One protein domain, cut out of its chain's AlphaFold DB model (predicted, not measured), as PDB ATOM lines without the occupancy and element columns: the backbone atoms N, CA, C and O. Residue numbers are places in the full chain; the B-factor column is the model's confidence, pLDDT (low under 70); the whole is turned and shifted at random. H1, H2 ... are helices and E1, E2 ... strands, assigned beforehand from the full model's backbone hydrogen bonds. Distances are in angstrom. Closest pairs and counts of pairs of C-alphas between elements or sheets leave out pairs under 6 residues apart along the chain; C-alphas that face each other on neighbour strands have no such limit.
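What this domain is: This is residues 2 to 80 of the 479 residues of an uncharacterized protein of Pseudomonas guangdongensis (UniProt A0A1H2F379). There is little regular structure: one twisted wall of four strands, E1 E2 E3 E4, is a meander, each strand the antiparallel neighbour of the one before, and residues 49 to 80, without a named element, loop out over one face. The 79 printed residues hold four named strands, then helix H1; the class is mostly strand. The whole is compact, with radius of gyration of the C-alphas 12.2 A and spans 30 by 29 by 21 A.

How they stand to each other: Look first at the hairpin of E2, residues 9 to 14, and E3, residues 17 to 22: N 12 and O 19 are 2.8 A apart, within hydrogen-bond range. E1, residues 2 to 5, forms a hairpin with E2, N 11 to O 4 at 3.0 A. E4, residues 27 to 32, forms one with E3, N 28 to O 20 at 2.8 A. H1, residues 44 to 48, only grazes the sheet; its O i to N i+4 pair is within hydrogen-bond range.

Where its parts are: Find C-alpha 2 at (208.333, 234.333, 105.162), where E1 begins. E2 runs 15.9 A, E3 16.4 A, E4 14.1 A. H1 ends at C-alpha 48, (204.303, 225.723, 88.510).

The domain as a whole: The farthest C-alphas, Gly 7 and Gly 80, are 35.8 A apart. The printed part has no cut; E4 to H1 is a long link. pLDDT is under 70 at residues 2 to 8, 57 to 59 and 78 to 80.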
ATOM      1  N   ASP A   2     208.982 233.848 103.958       62.53
ATOM      2  CA  ASP A   2     208.333 234.333 105.162       62.53
ATOM      3  C   ASP A   2     207.329 233.254 105.556       62.53
ATOM      4  O   ASP A   2     206.511 232.834 104.731       62.53
ATOM      5  N   ILE A   3     207.486 232.735 106.773       61.78
ATOM      6  CA  ILE A   3     206.609 231.720 107.357       61.78
ATOM      7  C   ILE A   3     205.779 232.437 108.414       61.78
ATOM      8  O   ILE A   3     206.342 232.964 109.375       61.78
ATOM      9  N   ILE A   4     204.463 232.477 108.218       66.50
ATOM     10  CA  ILE A   4     203.531 233.025 109.203       66.50
ATOM     11  C   ILE A   4     202.854 231.836 109.881       66.50
ATOM     12  O   ILE A   4     202.188 231.027 109.234       66.50
ATOM     13  N   ASP A   5     203.087 231.702 111.185       60.75
ATOM     14  CA  ASP A   5     202.469 230.675 112.018       60.75
ATOM     15  C   ASP A   5     201.083 231.165 112.465       60.75
ATOM     16  O   ASP A   5     200.970 232.129 113.227       60.75
ATOM     17  N   ALA A   6     200.031 230.536 111.938       53.34
ATOM     18  CA  ALA A   6     198.638 230.850 112.244       53.34
ATOM     19  C   ALA A   6     197.978 229.767 113.126       53.34
ATOM     20  O   ALA A   6     196.756 229.606 113.100       53.34
ATOM     21  N   GLY A   7     198.761 229.015 113.913       67.38
ATOM     22  CA  GLY A   7     198.262 227.956 114.797       67.38
ATOM     23  C   GLY A   7     198.346 226.567 114.152       67.38
ATOM     24  O   GLY A   7     199.423 225.989 114.085       67.38
ATOM     25  N   ASP A   8     197.219 226.012 113.683       60.88
ATOM     26  CA  ASP A   8     197.137 224.635 113.136       60.88
ATOM     27  C   ASP A   8     197.567 224.509 111.656       60.88
ATOM     28  O   ASP A   8     197.542 223.418 111.078       60.88
ATOM     29  N   ALA A   9     197.948 225.623 111.024       72.25
ATOM     30  CA  ALA A   9     198.459 225.663 109.660       72.25
ATOM     31  C   ALA A   9     199.551 226.733 109.511       72.25
ATOM     32  O   ALA A   9     199.434 227.837 110.044       72.25
ATOM     33  N   CYS A  10     200.603 226.406 108.761       84.75
ATOM     34  CA  CYS A  10     201.679 227.339 108.418       84.75
ATOM     35  C   CYS A  10     201.445 227.924 107.025       84.75
ATOM     36  O   CYS A  10     201.177 227.187 106.071       84.75
ATOM     37  N   GLU A  11     201.602 229.234 106.886       89.06
ATOM     38  CA  GLU A  11     201.547 229.930 105.602       89.06
ATOM     39  C   GLU A  11     202.955 230.144 105.044       89.06
ATOM     40  O   GLU A  11     203.875 230.525 105.767       89.06
ATOM     41  N   TRP A  12     203.125 229.891 103.746       88.44
ATOM     42  CA  TRP A  12     204.413 229.944 103.060       88.44
ATOM     43  C   TRP A  12     204.317 230.853 101.837       88.44
ATOM     44  O   TRP A  12     203.623 230.541 100.865       88.44
ATOM     45  N   HIS A  13     205.075 231.949 101.863       89.44
ATOM     46  CA  HIS A  13     205.223 232.867 100.734       89.44
ATOM     47  C   HIS A  13     206.545 232.593 100.008       89.44
ATOM     48  O   HIS A  13     207.636 232.848 100.537       89.44
ATOM     49  N   LEU A  14     206.445 232.035  98.802       87.62
ATOM     50  CA  LEU A  14     207.570 231.552  98.002       87.62
ATOM     51  C   LEU A  14     207.529 232.183  96.609       87.62
ATOM     52  O   LEU A  14     206.882 231.651  95.712       87.62
ATOM     53  N   GLU A  15     208.242 233.299  96.436       85.25
ATOM     54  CA  GLU A  15     208.270 234.075  95.185       85.25
ATOM     55  C   GLU A  15     206.845 234.414  94.710       85.25
ATOM     56  O   GLU A  15     206.122 235.141  95.389       85.25
ATOM     57  N   ASP A  16     206.430 233.835  93.585       86.50
ATOM     58  CA  ASP A  16     205.113 233.985  92.981       86.50
ATOM     59  C   ASP A  16     204.069 233.010  93.558       86.50
ATOM     60  O   ASP A  16     202.975 232.909  93.016       86.50
ATOM     61  N   GLN A  17     204.366 232.227  94.595       89.69
ATOM     62  CA  GLN A  17     203.490 231.162  95.099       89.69
ATOM     63  C   GLN A  17     203.098 231.388  96.561       89.69
ATOM     64  O   GLN A  17     203.944 231.672  97.412       89.69
ATOM     65  N   PHE A  18     201.819 231.181  96.866       90.06
ATOM     66  CA  PHE A  18     201.293 231.160  98.229       90.06
ATOM     67  C   PHE A  18     200.792 229.756  98.564       90.06
ATOM     68  O   PHE A  18     199.919 229.218  97.877       90.06
ATOM     69  N   TRP A  19     201.348 229.165  99.618       90.88
ATOM     70  CA  TRP A  19     201.045 227.807 100.058       90.88
ATOM     71  C   TRP A  19     200.592 227.790 101.514       90.88
ATOM     72  O   TRP A  19     201.091 228.552 102.337       90.88
ATOM     73  N   THR A  20     199.709 226.856 101.848       89.94
ATOM     74  CA  THR A  20     199.392 226.505 103.238       89.94
ATOM     75  C   THR A  20     199.847 225.085 103.518       89.94
ATOM     76  O   THR A  20     199.637 224.204 102.684       89.94
ATOM     77  N   GLN A  21     200.419 224.861 104.691       88.88
ATOM     78  CA  GLN A  21     200.764 223.545 105.205       88.88
ATOM     79  C   GLN A  21     199.823 223.203 106.359       88.88
ATOM     80  O   GLN A  21     199.736 223.978 107.309       88.88
ATOM     81  N   ASP A  22     199.117 222.076 106.277       84.50
ATOM     82  CA  ASP A  22     198.237 221.626 107.360       84.50
ATOM     83  C   ASP A  22     199.018 221.012 108.540       84.50
ATOM     84  O   ASP A  22     200.220 220.747 108.446       84.50
ATOM     85  N   GLY A  23     198.335 220.746 109.657       77.81
ATOM     86  CA  GLY A  23     198.930 220.118 110.843       77.81
ATOM     87  C   GLY A  23     199.457 218.687 110.638       77.81
ATOM     88  O   GLY A  23     200.159 218.166 111.503       77.81
ATOM     89  N   GLN A  24     199.158 218.039 109.502       77.12
ATOM     90  CA  GLN A  24     199.755 216.754 109.093       77.12
ATOM     91  C   GLN A  24     200.989 216.952 108.195       77.12
ATOM     92  O   GLN A  24     201.666 215.995 107.810       77.12
ATOM     93  N   GLY A  25     201.310 218.208 107.890       78.81
ATOM     94  CA  GLY A  25     202.438 218.637 107.095       78.81
ATOM     95  C   GLY A  25     202.188 218.616 105.587       78.81
ATOM     96  O   GLY A  25     203.153 218.798 104.845       78.81
ATOM     97  N   ALA A  26     200.954 218.404 105.119       83.81
ATOM     98  CA  ALA A  26     200.630 218.408 103.698       83.81
ATOM     99  C   ALA A  26     200.523 219.839 103.158       83.81
ATOM    100  O   ALA A  26     199.895 220.709 103.759       83.81
ATOM    101  N   PHE A  27     201.132 220.073 101.996       87.56
ATOM    102  CA  PHE A  27     201.162 221.375 101.337       87.56
ATOM    103  C   PHE A  27     200.025 221.501 100.319       87.56
ATOM    104  O   PHE A  27     199.787 220.598  99.516       87.56
ATOM    105  N   GLN A  28     199.353 222.651 100.329       87.88
ATOM    106  CA  GLN A  28     198.309 223.023  99.377       87.88
ATOM    107  C   GLN A  28     198.617 224.398  98.793       87.88
ATOM    108  O   GLN A  28     198.823 225.362  99.536       87.88
ATOM    109  N   LEU A  29     198.647 224.489  97.466       88.44
ATOM    110  CA  LEU A  29     198.797 225.759  96.770       88.44
ATOM    111  C   LEU A  29     197.486 226.537  96.881       88.44
ATOM    112  O   LEU A  29     196.419 226.007  96.576       88.44
ATOM    113  N   ARG A  30     197.567 227.795  97.302       88.50
ATOM    114  CA  ARG A  30     196.417 228.698  97.417       88.50
ATOM    115  C   ARG A  30     196.345 229.682  96.258       88.50
ATOM    116  O   ARG A  30     195.256 229.931  95.749       88.50
ATOM    117  N   SER A  31     197.480 230.232  95.834       87.69
ATOM    118  CA  SER A  31     197.536 231.131  94.680       87.69
ATOM    119  C   SER A  31     198.913 231.158  94.022       87.69
ATOM    120  O   SER A  31     199.932 230.846  94.645       87.69
ATOM    121  N   HIS A  32     198.931 231.551  92.749       87.50
ATOM    122  CA  HIS A  32     200.131 231.844  91.978       87.50
ATOM    123  C   HIS A  32     200.006 233.237  91.352       87.50
ATOM    124  O   HIS A  32     198.977 233.560  90.763       87.50
ATOM    125  N   ARG A  33     201.021 234.092  91.518       85.50
ATOM    126  CA  ARG A  33     201.022 235.513  91.118       85.50
ATOM    127  C   ARG A  33     199.794 236.278  91.622       85.50
ATOM    128  O   ARG A  33     199.235 237.120  90.926       85.50
ATOM    129  N   GLY A  34     199.347 235.951  92.835       82.75
ATOM    130  CA  GLY A  34     198.160 236.545  93.456       82.75
ATOM    131  C   GLY A  34     196.820 236.054  92.897       82.75
ATOM    132  O   GLY A  34     195.781 236.515  93.359       82.75
ATOM    133  N   VAL A  35     196.818 235.109  91.952       82.38
ATOM    134  CA  VAL A  35     195.607 234.542  91.349       82.38
ATOM    135  C   VAL A  35     195.356 233.138  91.915       82.38
ATOM    136  O   VAL A  35     196.271 232.307  91.902       82.38
ATOM    137  N   PRO A  36     194.156 232.841  92.444       85.00
ATOM    138  CA  PRO A  36     193.805 231.480  92.838       85.00
ATOM    139  C   PRO A  36     193.730 230.582  91.601       85.00
ATOM    140  O   PRO A  36     193.230 230.999  90.557       85.00
ATOM    141  N   LEU A  37     194.218 229.345  91.706       81.31
ATOM    142  CA  LEU A  37     194.139 228.408  90.588       81.31
ATOM    143  C   LEU A  37     192.724 227.814  90.498       81.31
ATOM    144  O   LEU A  37     192.141 227.486  91.535       81.31
ATOM    145  N   PRO A  38     192.174 227.637  89.283       81.81
ATOM    146  CA  PRO A  38     190.965 226.849  89.077       81.81
ATOM    147  C   PRO A  38     191.079 225.456  89.709       81.81
ATOM    148  O   PRO A  38     192.078 224.773  89.506       81.81
ATOM    149  N   GLU A  39     190.032 224.986  90.396       80.81
ATOM    150  CA  GLU A  39     190.015 223.644  91.018       80.81
ATOM    151  C   GLU A  39     190.247 222.507  90.009       80.81
ATOM    152  O   GLU A  39     190.743 221.441  90.363       80.81
ATOM    153  N   ALA A  40     189.903 222.738  88.740       84.38
ATOM    154  CA  ALA A  40     190.100 221.778  87.661       84.38
ATOM    155  C   ALA A  40     191.584 221.554  87.296       84.38
ATOM    156  O   ALA A  40     191.900 220.553  86.654       84.38
ATOM    157  N   LEU A  41     192.483 222.469  87.683       87.50
ATOM    158  CA  LEU A  41     193.921 222.385  87.435       87.50
ATOM    159  C   LEU A  41     194.624 221.637  88.573       87.50
ATOM    160  O   LEU A  41     194.927 222.217  89.616       87.50
ATOM    161  N   GLY A  42     194.916 220.352  88.370       85.75
ATOM    162  CA  GLY A  42     195.562 219.515  89.390       85.75
ATOM    163  C   GLY A  42     196.986 219.061  89.055       85.75
ATOM    164  O   GLY A  42     197.697 218.581  89.940       85.75
ATOM    165  N   ASP A  43     197.456 219.281  87.826       89.44
ATOM    166  CA  ASP A  43     198.818 218.941  87.396       89.44
ATOM    167  C   ASP A  43     199.826 220.046  87.771       89.44
ATOM    168  O   ASP A  43     200.444 220.695  86.923       89.44
ATOM    169  N   LEU A  44     199.983 220.301  89.075       88.88
ATOM    170  CA  LEU A  44     200.799 221.411  89.588       88.88
ATOM    171  C   LEU A  44     202.299 221.299  89.253       88.88
ATOM    172  O   LEU A  44     203.029 222.289  89.297       88.88
ATOM    173  N   ASP A  45     202.807 220.106  88.957       87.88
ATOM    174  CA  ASP A  45     204.185 219.880  88.497       87.88
ATOM    175  C   ASP A  45     204.406 220.480  87.106       87.88
ATOM    176  O   ASP A  45     205.412 221.151  86.883       87.88
ATOM    177  N   PHE A  46     203.429 220.330  86.211       89.25
ATOM    178  CA  PHE A  46     203.422 221.000  84.915       89.25
ATOM    179  C   PHE A  46     203.225 222.513  85.065       89.25
ATOM    180  O   PHE A  46     203.969 223.290  84.475       89.25
ATOM    181  N   LEU A  47     202.251 222.945  85.865       89.12
ATOM    182  CA  LEU A  47     201.831 224.349  85.896       89.12
ATOM    183  C   LEU A  47     202.848 225.282  86.559       89.12
ATOM    184  O   LEU A  47     203.061 226.388  86.077       89.12
ATOM    185  N   ILE A  48     203.457 224.855  87.669       87.94
ATOM    186  CA  ILE A  48     204.303 225.723  88.510       87.94
ATOM    187  C   ILE A  48     205.528 224.988  89.097       87.94
ATOM    188  O   ILE A  48     206.038 225.360  90.158       87.94
ATOM    189  N   ALA A  49     205.992 223.921  88.433       87.50
ATOM    190  CA  ALA A  49     207.197 223.154  88.782       87.50
ATOM    191  C   ALA A  49     207.197 222.513  90.183       87.50
ATOM    192  O   ALA A  49     208.259 222.345  90.797       87.50
ATOM    193  N   THR A  50     206.025 222.162  90.725       87.94
ATOM    194  CA  THR A  50     205.980 221.451  92.015       87.94
ATOM    195  C   THR A  50     206.741 220.131  91.974       87.94
ATOM    196  O   THR A  50     206.882 219.483  90.936       87.94
ATOM    197  N   ARG A  51     207.239 219.717  93.139       86.75
ATOM    198  CA  ARG A  51     208.045 218.506  93.297       86.75
ATOM    199  C   ARG A  51     207.283 217.440  94.061       86.75
ATOM    200  O   ARG A  51     206.444 217.737  94.907       86.75
ATOM    201  N   ARG A  52     207.641 216.180  93.822       83.62
ATOM    202  CA  ARG A  52     207.193 215.039  94.629       83.62
ATOM    203  C   ARG A  52     208.393 214.338  95.246       83.62
ATOM    204  O   ARG A  52     209.460 214.236  94.646       83.62
ATOM    205  N   CYS A  53     208.216 213.876  96.474       84.06
ATOM    206  CA  CYS A  53     209.230 213.144  97.216       84.06
ATOM    207  C   CYS A  53     209.183 211.658  96.832       84.06
ATOM    208  O   CYS A  53     208.187 211.000  97.117       84.06
ATOM    209  N   PRO A  54     210.242 211.076  96.244       76.44
ATOM    210  CA  PRO A  54     210.206 209.677  95.810       76.44
ATOM    211  C   PRO A  54     210.268 208.681  96.981       76.44
ATOM    212  O   PRO A  54     209.895 207.521  96.829       76.44
ATOM    213  N   ARG A  55     210.767 209.107  98.153       78.44
ATOM    214  CA  ARG A  55     210.977 208.234  99.325       78.44
ATOM    215  C   ARG A  55     209.819 208.228 100.311       78.44
ATOM    216  O   ARG A  55     209.583 207.224 100.975       78.44
ATOM    217  N   CYS A  56     209.127 209.348 100.436       73.12
ATOM    218  CA  CYS A  56     208.021 209.502 101.354       73.12
ATOM    219  C   CYS A  56     206.728 209.434 100.546       73.12
ATOM    220  O   CYS A  56     206.485 210.272  99.689       73.12
ATOM    221  N   ARG A  57     205.900 208.417 100.805       61.72
ATOM    222  CA  ARG A  57     204.620 208.181 100.105       61.72
ATOM    223  C   ARG A  57     203.535 209.217 100.446       61.72
ATOM    224  O   ARG A  57     202.353 208.935 100.286       61.72
ATOM    225  N   VAL A  58     203.919 210.389 100.949       65.50
ATOM    226  CA  VAL A  58     202.988 211.495 101.163       65.50
ATOM    227  C   VAL A  58     202.636 212.019  99.775       65.50
ATOM    228  O   VAL A  58     203.502 212.518  99.062       65.50
ATOM    229  N   SER A  59     201.378 211.863  99.365       60.91
ATOM    230  CA  SER A  59     200.884 212.202  98.023       60.91
ATOM    231  C   SER A  59     200.795 213.711  97.750       60.91
ATOM    232  O   SER A  59     200.143 214.121  96.793       60.91
ATOM    233  N   ALA A  60     201.414 214.545  98.587       73.62
ATOM    234  CA  ALA A  60     201.335 215.993  98.490       73.62
ATOM    235  C   ALA A  60     202.410 216.545  97.544       73.62
ATOM    236  O   ALA A  60     203.576 216.140  97.580       73.62
ATOM    237  N   PHE A  61     202.007 217.500  96.708       86.19
ATOM    238  CA  PHE A  61     202.938 218.341  95.971       86.19
ATOM    239  C   PHE A  61     203.726 219.217  96.944       86.19
ATOM    240  O   PHE A  61     203.170 219.754  97.897       86.19
ATOM    241  N   LEU A  62     205.022 219.364  96.694       88.75
ATOM    242  CA  LEU A  62     205.905 220.257  97.434       88.75
ATOM    243  C   LEU A  62     206.236 221.482  96.575       88.75
ATOM    244  O   LEU A  62     206.369 221.342  95.352       88.75
ATOM    245  N   PRO A  63     206.435 222.664  97.184       89.56
ATOM    246  CA  PRO A  63     206.832 223.855  96.446       89.56
ATOM    247  C   PRO A  63     208.114 223.653  95.628       89.56
ATOM    248  O   PRO A  63     209.059 222.990  96.069       89.56
ATOM    249  N   ALA A  64     208.183 224.283  94.453       87.12
ATOM    250  CA  ALA A  64     209.305 224.157  93.515       87.12
ATOM    251  C   ALA A  64     210.667 224.555  94.121       87.12
ATOM    252  O   ALA A  64     211.707 223.994  93.756       87.12
ATOM    253  N   ALA A  65     210.647 225.498  95.071       88.06
ATOM    254  CA  ALA A  65     211.819 226.016  95.775       88.06
ATOM    255  C   ALA A  65     212.483 224.988  96.710       88.06
ATOM    256  O   ALA A  65     213.652 225.144  97.076       88.06
ATOM    257  N   PHE A  66     211.773 223.929  97.112       88.62
ATOM    258  CA  PHE A  66     212.319 222.949  98.046       88.62
ATOM    259  C   PHE A  66     213.373 222.072  97.364       88.62
ATOM    260  O   PHE A  66     213.122 221.425  96.350       88.62
ATOM    261  N   ARG A  67     214.569 222.009  97.961       89.44
ATOM    262  CA  ARG A  67     215.664 221.127  97.509       89.44
ATOM    263  C   ARG A  67     215.681 219.777  98.221       89.44
ATOM    264  O   ARG A  67     216.247 218.820  97.706       89.44
ATOM    265  N   HIS A  68     215.064 219.702  99.395       89.62
ATOM    266  CA  HIS A  68     214.951 218.494 100.204       89.62
ATOM    267  C   HIS A  68     213.512 218.348 100.685       89.62
ATOM    268  O   HIS A  68     212.800 219.337 100.860       89.62
ATOM    269  N   CYS A  69     213.078 217.111 100.892       88.31
ATOM    270  CA  CYS A  69     211.766 216.831 101.434       88.31
ATOM    271  C   CYS A  69     211.710 217.256 102.912       88.31
ATOM    272  O   CYS A  69     212.523 216.756 103.695       88.31
ATOM    273  N   PRO A  70     210.727 218.075 103.329       86.31
ATOM    274  CA  PRO A  70     210.593 218.490 104.726       86.31
ATOM    275  C   PRO A  70     210.243 217.324 105.667       86.31
ATOM    276  O   PRO A  70     210.527 217.401 106.855       86.31
ATOM    277  N   HIS A  71     209.675 216.226 105.153       85.06
ATOM    278  CA  HIS A  71     209.265 215.073 105.967       85.06
ATOM    279  C   HIS A  71     210.374 214.049 106.219       85.06
ATOM    280  O   HIS A  71     210.379 213.395 107.255       85.06
ATOM    281  N   CYS A  72     211.283 213.844 105.260       86.62
ATOM    282  CA  CYS A  72     212.284 212.769 105.345       86.62
ATOM    283  C   CYS A  72     213.723 213.219 105.068       86.62
ATOM    284  O   CYS A  72     214.629 212.388 105.068       86.62
ATOM    285  N   GLY A  73     213.945 214.502 104.767       87.94
ATOM    286  CA  GLY A  73     215.261 215.057 104.444       87.94
ATOM    287  C   GLY A  73     215.859 214.580 103.116       87.94
ATOM    288  O   GLY A  73     216.950 215.008 102.752       87.94
ATOM    289  N   ALA A  74     215.176 213.706 102.368       89.38
ATOM    290  CA  ALA A  74     215.675 213.208 101.090       89.38
ATOM    291  C   ALA A  74     215.796 214.346 100.063       89.38
ATOM    292  O   ALA A  74     214.898 215.189 100.000       89.38
ATOM    293  N   PRO A  75     216.852 214.370  99.232       88.06
ATOM    294  CA  PRO A  75     216.963 215.351  98.161       88.06
ATOM    295  C   PRO A  75     215.788 215.205  97.189       88.06
ATOM    296  O   PRO A  75     215.431 214.095  96.785       88.06
ATOM    297  N   LEU A  76     215.179 216.331  96.826       85.44
ATOM    298  CA  LEU A  76     214.160 216.400  95.786       85.44
ATOM    299  C   LEU A  76     214.880 216.637  94.462       85.44
ATOM    300  O   LEU A  76     215.513 217.679  94.278       85.44
ATOM    301  N   GLY A  77     214.795 215.668  93.551       73.31
ATOM    302  CA  GLY A  77     215.347 215.806  92.204       73.31
ATOM    303  C   GLY A  77     214.776 217.028  91.482       73.31
ATOM    304  O   GLY A  77     213.694 217.519  91.823       73.31
ATOM    305  N   ALA A  78     215.516 217.536  90.498       66.38
ATOM    306  CA  ALA A  78     214.916 218.410  89.499       66.38
ATOM    307  C   ALA A  78     213.808 217.631  88.757       66.38
ATOM    308  O   ALA A  78     213.898 216.399  88.679       66.38
ATOM    309  N   PRO A  79     212.770 218.308  88.233       65.06
ATOM    310  CA  PRO A  79     211.838 217.677  87.307       65.06
ATOM    311  C   PRO A  79     212.636 216.989  86.194       65.06
ATOM    312  O   PRO A  79     213.595 217.568  85.681       65.06
ATOM    313  N   GLY A  80     212.302 215.738  85.876       61.66
ATOM    314  CA  GLY A  80     212.988 215.023  84.803       61.66
ATOM    315  C   GLY A  80     212.780 215.745  83.474       61.66
ATOM    316  O   GLY A  80     211.662 216.161  83.171       61.66
TER     317      GLY A  80